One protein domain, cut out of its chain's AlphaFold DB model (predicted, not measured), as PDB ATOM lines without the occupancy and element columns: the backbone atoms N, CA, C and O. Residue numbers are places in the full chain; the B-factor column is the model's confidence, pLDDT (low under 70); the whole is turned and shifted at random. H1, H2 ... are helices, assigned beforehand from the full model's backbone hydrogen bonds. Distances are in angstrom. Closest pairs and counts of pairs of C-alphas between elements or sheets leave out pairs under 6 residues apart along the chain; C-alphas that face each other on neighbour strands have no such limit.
ATOM      1  N   HIS A  10     169.881 242.631 388.644       94.94
ATOM      2  CA  HIS A  10     169.278 241.305 388.588       94.94
ATOM      3  C   HIS A  10     167.791 241.386 388.224       94.94
ATOM      4  O   HIS A  10     167.305 240.599 387.409       94.94
ATOM      5  N   GLU A  11     167.073 242.359 388.781       94.88
ATOM      6  CA  GLU A  11     165.688 242.637 388.428       94.88
ATOM      7  C   GLU A  11     165.538 243.090 386.980       94.88
ATOM      8  O   GLU A  11     164.650 242.590 386.292       94.88
ATOM      9  N   ILE A  12     166.411 243.977 386.493       95.19
ATOM     10  CA  ILE A  12     166.398 244.427 385.095       95.19
ATOM     11  C   ILE A  12     166.586 243.231 384.151       95.19
ATOM     12  O   ILE A  12     165.785 243.043 383.233       95.19
ATOM     13  N   LEU A  13     167.573 242.368 384.413       95.50
ATOM     14  CA  LEU A  13     167.831 241.164 383.614       95.50
ATOM     15  C   LEU A  13     166.665 240.161 383.676       95.50
ATOM     16  O   LEU A  13     166.301 239.560 382.662       95.50
ATOM     17  N   CYS A  14     166.036 240.006 384.847       94.19
ATOM     18  CA  CYS A  14     164.825 239.200 385.001       94.19
ATOM     19  C   CYS A  14     163.677 239.751 384.148       94.19
ATOM     20  O   CYS A  14     163.005 239.000 383.442       94.19
ATOM     21  N   LEU A  15     163.449 241.065 384.201       92.69
ATOM     22  CA  LEU A  15     162.402 241.711 383.422       92.69
ATOM     23  C   LEU A  15     162.678 241.593 381.918       92.69
ATOM     24  O   LEU A  15     161.727 241.324 381.188       92.69
ATOM     25  N   LYS A  16     163.933 241.740 381.459       92.38
ATOM     26  CA  LYS A  16     164.334 241.530 380.052       92.38
ATOM     27  C   LYS A  16     164.005 240.105 379.601       92.38
ATOM     28  O   LYS A  16     163.214 239.927 378.681       92.38
ATOM     29  N   THR A  17     164.485 239.102 380.337       92.62
ATOM     30  CA  THR A  17     164.224 237.675 380.054       92.62
ATOM     31  C   THR A  17     162.724 237.358 379.990       92.62
ATOM     32  O   THR A  17     162.258 236.602 379.136       92.62
ATOM     33  N   PHE A  18     161.945 237.915 380.923       90.56
ATOM     34  CA  PHE A  18     160.500 237.710 380.960       90.56
ATOM     35  C   PHE A  18     159.806 238.368 379.759       90.56
ATOM     36  O   PHE A  18     158.955 237.740 379.136       90.56
ATOM     37  N   GLY A  19     160.191 239.599 379.413       88.50
ATOM     38  CA  GLY A  19     159.653 240.336 378.268       88.50
ATOM     39  C   GLY A  19     159.965 239.678 376.924       88.50
ATOM     40  O   GLY A  19     159.106 239.641 376.053       88.50
ATOM     41  N   GLU A  20     161.151 239.089 376.772       88.06
ATOM     42  CA  GLU A  20     161.523 238.303 375.585       88.06
ATOM     43  C   GLU A  20     160.692 237.019 375.451       88.06
ATOM     44  O   GLU A  20     160.362 236.600 374.344       88.06
ATOM     45  N   SER A  21     160.317 236.404 376.577       86.00
ATOM     46  CA  SER A  21     159.469 235.203 376.592       86.00
ATOM     47  C   SER A  21     157.982 235.523 376.402       86.00
ATOM     48  O   SER A  21     157.218 234.677 375.937       86.00
ATOM     49  N   PHE A  22     157.564 236.734 376.775       83.94
ATOM     50  CA  PHE A  22     156.180 237.195 376.734       83.94
ATOM     51  C   PHE A  22     156.116 238.634 376.208       83.94
ATOM     52  O   PHE A  22     155.965 239.578 376.982       83.94
ATOM     53  N   GLU A  23     156.191 238.787 374.883       78.81
ATOM     54  CA  GLU A  23     156.376 240.075 374.189       78.81
ATOM     55  C   GLU A  23     155.387 241.175 374.621       78.81
ATOM     56  O   GLU A  23     155.768 242.331 374.770       78.81
ATOM     57  N   VAL A  24     154.137 240.815 374.932       76.94
ATOM     58  CA  VAL A  24     153.090 241.746 375.410       76.94
ATOM     59  C   VAL A  24     153.449 242.434 376.744       76.94
ATOM     60  O   VAL A  24     152.885 243.473 377.076       76.94
ATOM     61  N   TYR A  25     154.380 241.871 377.519       74.25
ATOM     62  CA  TYR A  25     154.834 242.387 378.820       74.25
ATOM     63  C   TYR A  25     156.262 242.920 378.780       74.25
ATOM     64  O   TYR A  25     156.838 243.198 379.838       74.25
ATOM     65  N   ARG A  26     156.835 243.041 377.580       75.94
ATOM     66  CA  ARG A  26     158.122 243.688 377.377       75.94
ATOM     67  C   ARG A  26     158.043 245.125 377.891       75.94
ATOM     68  O   ARG A  26     157.080 245.842 377.631       75.94
ATOM     69  N   VAL A  27     159.042 245.534 378.667       74.56
ATOM     70  CA  VAL A  27     159.207 246.937 379.050       74.56
ATOM     71  C   VAL A  27     159.921 247.639 377.899       74.56
ATOM     72  O   VAL A  27     161.008 247.226 377.511       74.56
ATOM     73  N   ASP A  28     159.328 248.693 377.345       68.56
ATOM     74  CA  ASP A  28     159.902 249.377 376.174       68.56
ATOM     75  C   ASP A  28     161.218 250.119 376.476       68.56
ATOM     76  O   ASP A  28     161.954 250.458 375.557       68.56
ATOM     77  N   ASP A  29     161.538 250.348 377.754       83.62
ATOM     78  CA  ASP A  29     162.610 251.252 378.194       83.62
ATOM     79  C   ASP A  29     163.725 250.537 378.994       83.62
ATOM     80  O   ASP A  29     164.305 251.102 379.923       83.62
ATOM     81  N   TYR A  30     164.021 249.262 378.680       86.50
ATOM     82  CA  TYR A  30     165.104 248.508 379.348       86.50
ATOM     83  C   TYR A  30     166.449 249.222 379.265       86.50
ATOM     84  O   TYR A  30     167.184 249.262 380.247       86.50
ATOM     85  N   ASP A  31     166.745 249.798 378.108       90.12
ATOM     86  CA  ASP A  31     167.977 250.527 377.832       90.12
ATOM     87  C   ASP A  31     168.177 251.667 378.831       90.12
ATOM     88  O   ASP A  31     169.223 251.772 379.474       90.12
ATOM     89  N   LYS A  32     167.126 252.455 379.065       90.19
ATOM     90  CA  LYS A  32     167.135 253.497 380.087       90.19
ATOM     91  C   LYS A  32     167.269 252.926 381.493       90.19
ATOM     92  O   LYS A  32     168.028 253.468 382.288       90.19
ATOM     93  N   MET A  33     166.581 251.826 381.811       92.19
ATOM     94  CA  MET A  33     166.713 251.180 383.125       92.19
ATOM     95  C   MET A  33     168.153 250.726 383.400       92.19
ATOM     96  O   MET A  33     168.626 250.884 384.526       92.19
ATOM     97  N   ILE A  34     168.845 250.189 382.388       94.31
ATOM     98  CA  ILE A  34     170.253 249.774 382.461       94.31
ATOM     99  C   ILE A  34     171.148 250.994 382.671       94.31
ATOM    100  O   ILE A  34     171.964 250.989 383.588       94.31
ATOM    101  N   ILE A  35     170.973 252.048 381.871       93.06
ATOM    102  CA  ILE A  35     171.777 253.273 381.975       93.06
ATOM    103  C   ILE A  35     171.596 253.930 383.351       93.06
ATOM    104  O   ILE A  35     172.576 254.189 384.047       93.06
ATOM    105  N   GLU A  36     170.355 254.130 383.799       92.81
ATOM    106  CA  GLU A  36     170.067 254.723 385.109       92.81
ATOM    107  C   GLU A  36     170.587 253.856 386.264       92.81
ATOM    108  O   GLU A  36     170.947 254.373 387.323       92.81
ATOM    109  N   TRP A  37     170.579 252.528 386.113       95.12
ATOM    110  CA  TRP A  37     171.207 251.628 387.079       95.12
ATOM    111  C   TRP A  37     172.731 251.797 387.084       95.12
ATOM    112  O   TRP A  37     173.305 251.948 388.163       95.12
ATOM    113  N   ALA A  38     173.368 251.860 385.914       94.88
ATOM    114  CA  ALA A  38     174.810 252.024 385.794       94.88
ATOM    115  C   ALA A  38     175.297 253.336 386.427       94.88
ATOM    116  O   ALA A  38     176.275 253.338 387.175       94.88
ATOM    117  N   GLU A  39     174.573 254.438 386.212       93.12
ATOM    118  CA  GLU A  39     174.861 255.722 386.860       93.12
ATOM    119  C   GLU A  39     174.812 255.625 388.388       93.12
ATOM    120  O   GLU A  39     175.687 256.152 389.078       93.12
ATOM    121  N   ARG A  40     173.806 254.931 388.938       93.94
ATOM    122  CA  ARG A  40     173.690 254.742 390.390       93.94
ATOM    123  C   ARG A  40     174.858 253.939 390.949       93.94
ATOM    124  O   ARG A  40     175.420 254.339 391.964       93.94
ATOM    125  N   GLU A  41     175.236 252.844 390.296       93.62
ATOM    126  CA  GLU A  41     176.356 252.007 390.737       93.62
ATOM    127  C   GLU A  41     177.695 252.752 390.672       93.62
ATOM    128  O   GLU A  41     178.510 252.646 391.591       93.62
ATOM    129  N   LEU A  42     177.899 253.570 389.635       91.50
ATOM    130  CA  LEU A  42     179.080 254.422 389.513       91.50
ATOM    131  C   LEU A  42     179.156 255.441 390.663       91.50
ATOM    132  O   LEU A  42     180.201 255.590 391.298       91.50
ATOM    133  N   LEU A  43     178.037 256.098 390.992       90.12
ATOM    134  CA  LEU A  43     177.950 257.023 392.133       90.12
ATOM    135  C   LEU A  43     178.163 256.323 393.485       90.12
ATOM    136  O   LEU A  43     178.637 256.951 394.432       90.12
ATOM    137  N   CYS A  44     177.851 255.030 393.578       91.12
ATOM    138  CA  CYS A  44     178.130 254.191 394.745       91.12
ATOM    139  C   CYS A  44     179.592 253.710 394.831       91.12
ATOM    140  O   CYS A  44     179.947 253.038 395.800       91.12
ATOM    141  N   GLY A  45     180.452 254.087 393.878       88.69
ATOM    142  CA  GLY A  45     181.891 253.819 393.909       88.69
ATOM    143  C   GLY A  45     182.338 252.595 393.110       88.69
ATOM    144  O   GLY A  45     183.487 252.176 393.255       88.69
ATOM    145  N   ASN A  46     181.476 252.015 392.269       87.38
ATOM    146  CA  ASN A  46     181.885 250.960 391.347       87.38
ATOM    147  C   ASN A  46     182.723 251.555 390.202       87.38
ATOM    148  O   ASN A  46     182.280 252.459 389.494       87.38
ATOM    149  N   SER A  47     183.945 251.049 390.036       87.38
ATOM    150  CA  SER A  47     184.935 251.569 389.089       87.38
ATOM    151  C   SER A  47     185.165 250.672 387.869       87.38
ATOM    152  O   SER A  47     186.232 250.760 387.260       87.38
ATOM    153  N   SER A  48     184.233 249.769 387.535       91.44
ATOM    154  CA  SER A  48     184.323 248.991 386.290       91.44
ATOM    155  C   SER A  48     184.320 249.924 385.076       91.44
ATOM    156  O   SER A  48     183.513 250.852 384.987       91.44
ATOM    157  N   GLU A  49     185.221 249.663 384.130       92.00
ATOM    158  CA  GLU A  49     185.316 250.418 382.879       92.00
ATOM    159  C   GLU A  49     184.051 250.233 382.033       92.00
ATOM    160  O   GLU A  49     183.470 251.217 381.579       92.00
ATOM    161  N   SER A  50     183.559 248.997 381.911       91.56
ATOM    162  CA  SER A  50     182.305 248.697 381.213       91.56
ATOM    163  C   SER A  50     181.113 249.434 381.833       91.56
ATOM    164  O   SER A  50     180.272 249.972 381.111       91.56
ATOM    165  N   LEU A  51     181.066 249.538 383.165       92.56
ATOM    166  CA  LEU A  51     180.029 250.295 383.869       92.56
ATOM    167  C   LEU A  51     180.138 251.807 383.626       92.56
ATOM    168  O   LEU A  51     179.122 252.476 383.434       92.56
ATOM    169  N   LEU A  52     181.359 252.346 383.620       93.44
ATOM    170  CA  LEU A  52     181.603 253.757 383.329       93.44
ATOM    171  C   LEU A  52     181.133 254.120 381.923       93.44
ATOM    172  O   LEU A  52     180.503 255.163 381.741       93.44
ATOM    173  N   ILE A  53     181.385 253.247 380.948       92.50
ATOM    174  CA  ILE A  53     180.909 253.454 379.584       92.50
ATOM    175  C   ILE A  53     179.378 253.396 379.542       92.50
ATOM    176  O   ILE A  53     178.772 254.330 379.022       92.50
ATOM    177  N   LEU A  54     178.745 252.389 380.160       93.50
ATOM    178  CA  LEU A  54     177.279 252.299 380.251       93.50
ATOM    179  C   LEU A  54     176.646 253.561 380.845       93.50
ATOM    180  O   LEU A  54     175.696 254.094 380.279       93.50
ATOM    181  N   ALA A  55     177.186 254.063 381.957       92.25
ATOM    182  CA  ALA A  55     176.701 255.288 382.587       92.25
ATOM    183  C   ALA A  55     176.874 256.509 381.664       92.25
ATOM    184  O   ALA A  55     175.996 257.366 381.587       92.25
ATOM    185  N   SER A  56     177.983 256.580 380.919       92.12
ATOM    186  CA  SER A  56     178.262 257.700 380.012       92.12
ATOM    187  C   SER A  56     177.293 257.800 378.830       92.12
ATOM    188  O   SER A  56     177.084 258.903 378.327       92.12
ATOM    189  N   LEU A  57     176.641 256.698 378.437       91.25
ATOM    190  CA  LEU A  57     175.647 256.688 377.356       91.25
ATOM    191  C   LEU A  57     174.415 257.548 377.677       91.25
ATOM    192  O   LEU A  57     173.710 257.964 376.764       91.25
ATOM    193  N   ASN A  58     174.174 257.903 378.947       87.38
ATOM    194  CA  ASN A  58     173.113 258.856 379.294       87.38
ATOM    195  C   ASN A  58     173.376 260.283 378.777       87.38
ATOM    196  O   ASN A  58     172.468 261.113 378.725       87.38
ATOM    197  N   LEU A  59     174.627 260.600 378.416       86.75
ATOM    198  CA  LEU A  59     174.990 261.885 377.815       86.75
ATOM    199  C   LEU A  59     174.535 261.981 376.353       86.75
ATOM    200  O   LEU A  59     174.389 263.088 375.821       86.75
ATOM    201  N   ASP A  60     174.290 260.840 375.706       84.81
ATOM    202  CA  ASP A  60     173.809 260.795 374.339       84.81
ATOM    203  C   ASP A  60     172.313 261.086 374.281       84.81
ATOM    204  O   ASP A  60     171.494 260.560 375.029       84.81
ATOM    205  N   LYS A  61     171.909 261.908 373.309       79.75
ATOM    206  CA  LYS A  61     170.486 262.236 373.110       79.75
ATOM    207  C   LYS A  61     169.642 261.016 372.725       79.75
ATOM    208  O   LYS A  61     168.419 261.065 372.850       79.75
ATOM    209  N   ARG A  62     170.282 259.999 372.146       83.19
ATOM    210  CA  ARG A  62     169.700 258.732 371.690       83.19
ATOM    211  C   ARG A  62     170.785 257.660 371.806       83.19
ATOM    212  O   ARG A  62     171.507 257.471 370.828       83.19
ATOM    213  N   PRO A  63     170.951 257.047 372.982       84.56
ATOM    214  CA  PRO A  63     171.938 255.991 373.144       84.56
ATOM    215  C   PRO A  63     171.583 254.805 372.238       84.56
ATOM    216  O   PRO A  63     170.405 254.500 372.032       84.56
ATOM    217  N   ASP A  64     172.600 254.179 371.647       88.94
ATOM    218  CA  ASP A  64     172.423 253.036 370.751       88.94
ATOM    219  C   ASP A  64     172.202 251.749 371.556       88.94
ATOM    220  O   ASP A  64     173.044 251.361 372.368       88.94
ATOM    221  N   SER A  65     171.083 251.060 371.315       89.44
ATOM    222  CA  SER A  65     170.736 249.819 372.021       89.44
ATOM    223  C   SER A  65     171.797 248.725 371.859       89.44
ATOM    224  O   SER A  65     172.025 247.950 372.786       89.44
ATOM    225  N   GLY A  66     172.471 248.663 370.704       90.56
ATOM    226  CA  GLY A  66     173.539 247.695 370.456       90.56
ATOM    227  C   GLY A  66     174.786 247.986 371.289       90.56
ATOM    228  O   GLY A  66     175.423 247.063 371.797       90.56
ATOM    229  N   GLU A  67     175.126 249.259 371.484       91.94
ATOM    230  CA  GLU A  67     176.207 249.653 372.388       91.94
ATOM    231  C   GLU A  67     175.876 249.364 373.851       91.94
ATOM    232  O   GLU A  67     176.736 248.842 374.564       91.94
ATOM    233  N   ILE A  68     174.641 249.638 374.283       93.88
ATOM    234  CA  ILE A  68     174.176 249.303 375.636       93.88
ATOM    235  C   ILE A  68     174.297 247.798 375.875       93.88
ATOM    236  O   ILE A  68     174.892 247.386 376.868       93.88
ATOM    237  N   GLU A  69     173.781 246.971 374.964       93.38
ATOM    238  CA  GLU A  69     173.845 245.513 375.091       93.38
ATOM    239  C   GLU A  69     175.295 245.011 375.124       93.38
ATOM    240  O   GLU A  69     175.662 244.257 376.023       93.38
ATOM    241  N   ARG A  70     176.155 245.520 374.235       95.19
ATOM    242  CA  ARG A  70     177.583 245.168 374.198       95.19
ATOM    243  C   ARG A  70     178.291 245.445 375.526       95.19
ATOM    244  O   ARG A  70     179.062 244.607 375.991       95.19
ATOM    245  N   TYR A  71     178.090 246.626 376.113       95.69
ATOM    246  CA  TYR A  71     178.771 246.989 377.360       95.69
ATOM    247  C   TYR A  71     178.121 246.359 378.596       95.69
ATOM    248  O   TYR A  71     178.825 246.061 379.561       95.69
ATOM    249  N   LEU A  72     176.816 246.083 378.555       96.06
ATOM    250  CA  LEU A  72     176.150 245.276 379.571       96.06
ATOM    251  C   LEU A  72     176.721 243.853 379.594       96.06
ATOM    252  O   LEU A  72     177.079 243.367 380.665       96.06
ATOM    253  N   ASP A  73     176.874 243.216 378.432       95.62
ATOM    254  CA  ASP A  73     177.460 241.876 378.321       95.62
ATOM    255  C   ASP A  73     178.907 241.851 378.830       95.62
ATOM    256  O   ASP A  73     179.288 240.951 379.582       95.62
ATOM    257  N   ALA A  74     179.711 242.862 378.481       95.88
ATOM    258  CA  ALA A  74     181.076 243.002 378.988       95.88
ATOM    259  C   ALA A  74     181.106 243.107 380.523       95.88
ATOM    260  O   ALA A  74     181.842 242.367 381.177       95.88
ATOM    261  N   TYR A  75     180.248 243.949 381.109       96.00
ATOM    262  CA  TYR A  75     180.117 244.065 382.562       96.00
ATOM    263  C   TYR A  75     179.667 242.748 383.212       96.00
ATOM    264  O   TYR A  75     180.208 242.329 384.235       96.00
ATOM    265  N   MET A  76     178.690 242.060 382.617       96.19
ATOM    266  CA  MET A  76     178.218 240.769 383.115       96.19
ATOM    267  C   MET A  76     179.332 239.719 383.105       96.19
ATOM    268  O   MET A  76     179.474 238.983 384.079       96.19
ATOM    269  N   LEU A  77     180.159 239.687 382.057       95.94
ATOM    270  CA  LEU A  77     181.329 238.811 381.984       95.94
ATOM    271  C   LEU A  77     182.374 239.155 383.056       95.94
ATOM    272  O   LEU A  77     182.854 238.248 383.736       95.94
ATOM    273  N   GLU A  78     182.691 240.440 383.253       94.88
ATOM    274  CA  GLU A  78     183.617 240.908 384.301       94.88
ATOM    275  C   GLU A  78     183.177 240.465 385.704       94.88
ATOM    276  O   GLU A  78     184.002 240.047 386.517       94.88
ATOM    277  N   GLN A  79     181.875 240.547 385.982       94.06
ATOM    278  CA  GLN A  79     181.292 240.240 387.292       94.06
ATOM    279  C   GLN A  79     180.816 238.786 387.428       94.06
ATOM    280  O   GLN A  79     180.252 238.417 388.460       94.06
ATOM    281  N   ASN A  80     181.036 237.951 386.405       95.19
ATOM    282  CA  ASN A  80     180.564 236.566 386.338       95.19
ATOM    283  C   ASN A  80     179.045 236.429 386.597       95.19
ATOM    284  O   ASN A  80     178.579 235.525 387.297       95.19
TER     285      ASN A  80
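Overview. This is residues 10 to 80 of the 191 residues of an uncharacterized protein of Klebsiella sp. RIT-PI-d (UniProt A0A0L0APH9). H2 makes the middle of a small helical domain: the hairpin of H3 and H4 packs on it, with H3 crossing it, while H1 folds back on H2's first residues and reaches away from the rest. The printed part has 71 residues with four named helices, H1 to H4, and no named strand: all helix, compact, radius of gyration of the C-alphas 12.1 A, spans 35 by 30 by 19 A.

Arrangement. The hub H2, residues 30 to 43, touches H3, residues 49 to 59, at a steep tilt of 65 degrees; closest C-alphas Glu 39 and Ala 55, 4.7 A. H4, residues 65 to 78, touches H2's residues 31 to 35 alone; closest C-alphas Asp 31 and Ser 65, 6.5 A. H3 and H4 form a hairpin; closest C-alphas Ser 50 and Tyr 75, 5.3 A. H1, residues 10 to 21, forms a hairpin with H2, touching it with residues 12 to 16 alone; closest C-alphas Ile 12 and Met 33, 7.0 A. H1 is apart from H3 and H4. Every O i to N i+4 pair is within hydrogen-bond range in H1, H2 and H4, and 5 of 7 in H3.

Along the chain. From first to last C-alpha H2 measures 20.0 A, H4 19.9 A, H1 16.7 A and H3 16.2 A. H1 begins at C-alpha 10 (169.278, 241.305, 388.588); H4 ends at C-alpha 78 (183.617, 240.908, 384.301).

Size, cuts and confidence. The farthest C-alphas, Val 24 and Gly 45, are 36.3 A apart. The printed part has no cut and no long link. Residue 28 has pLDDT under 70.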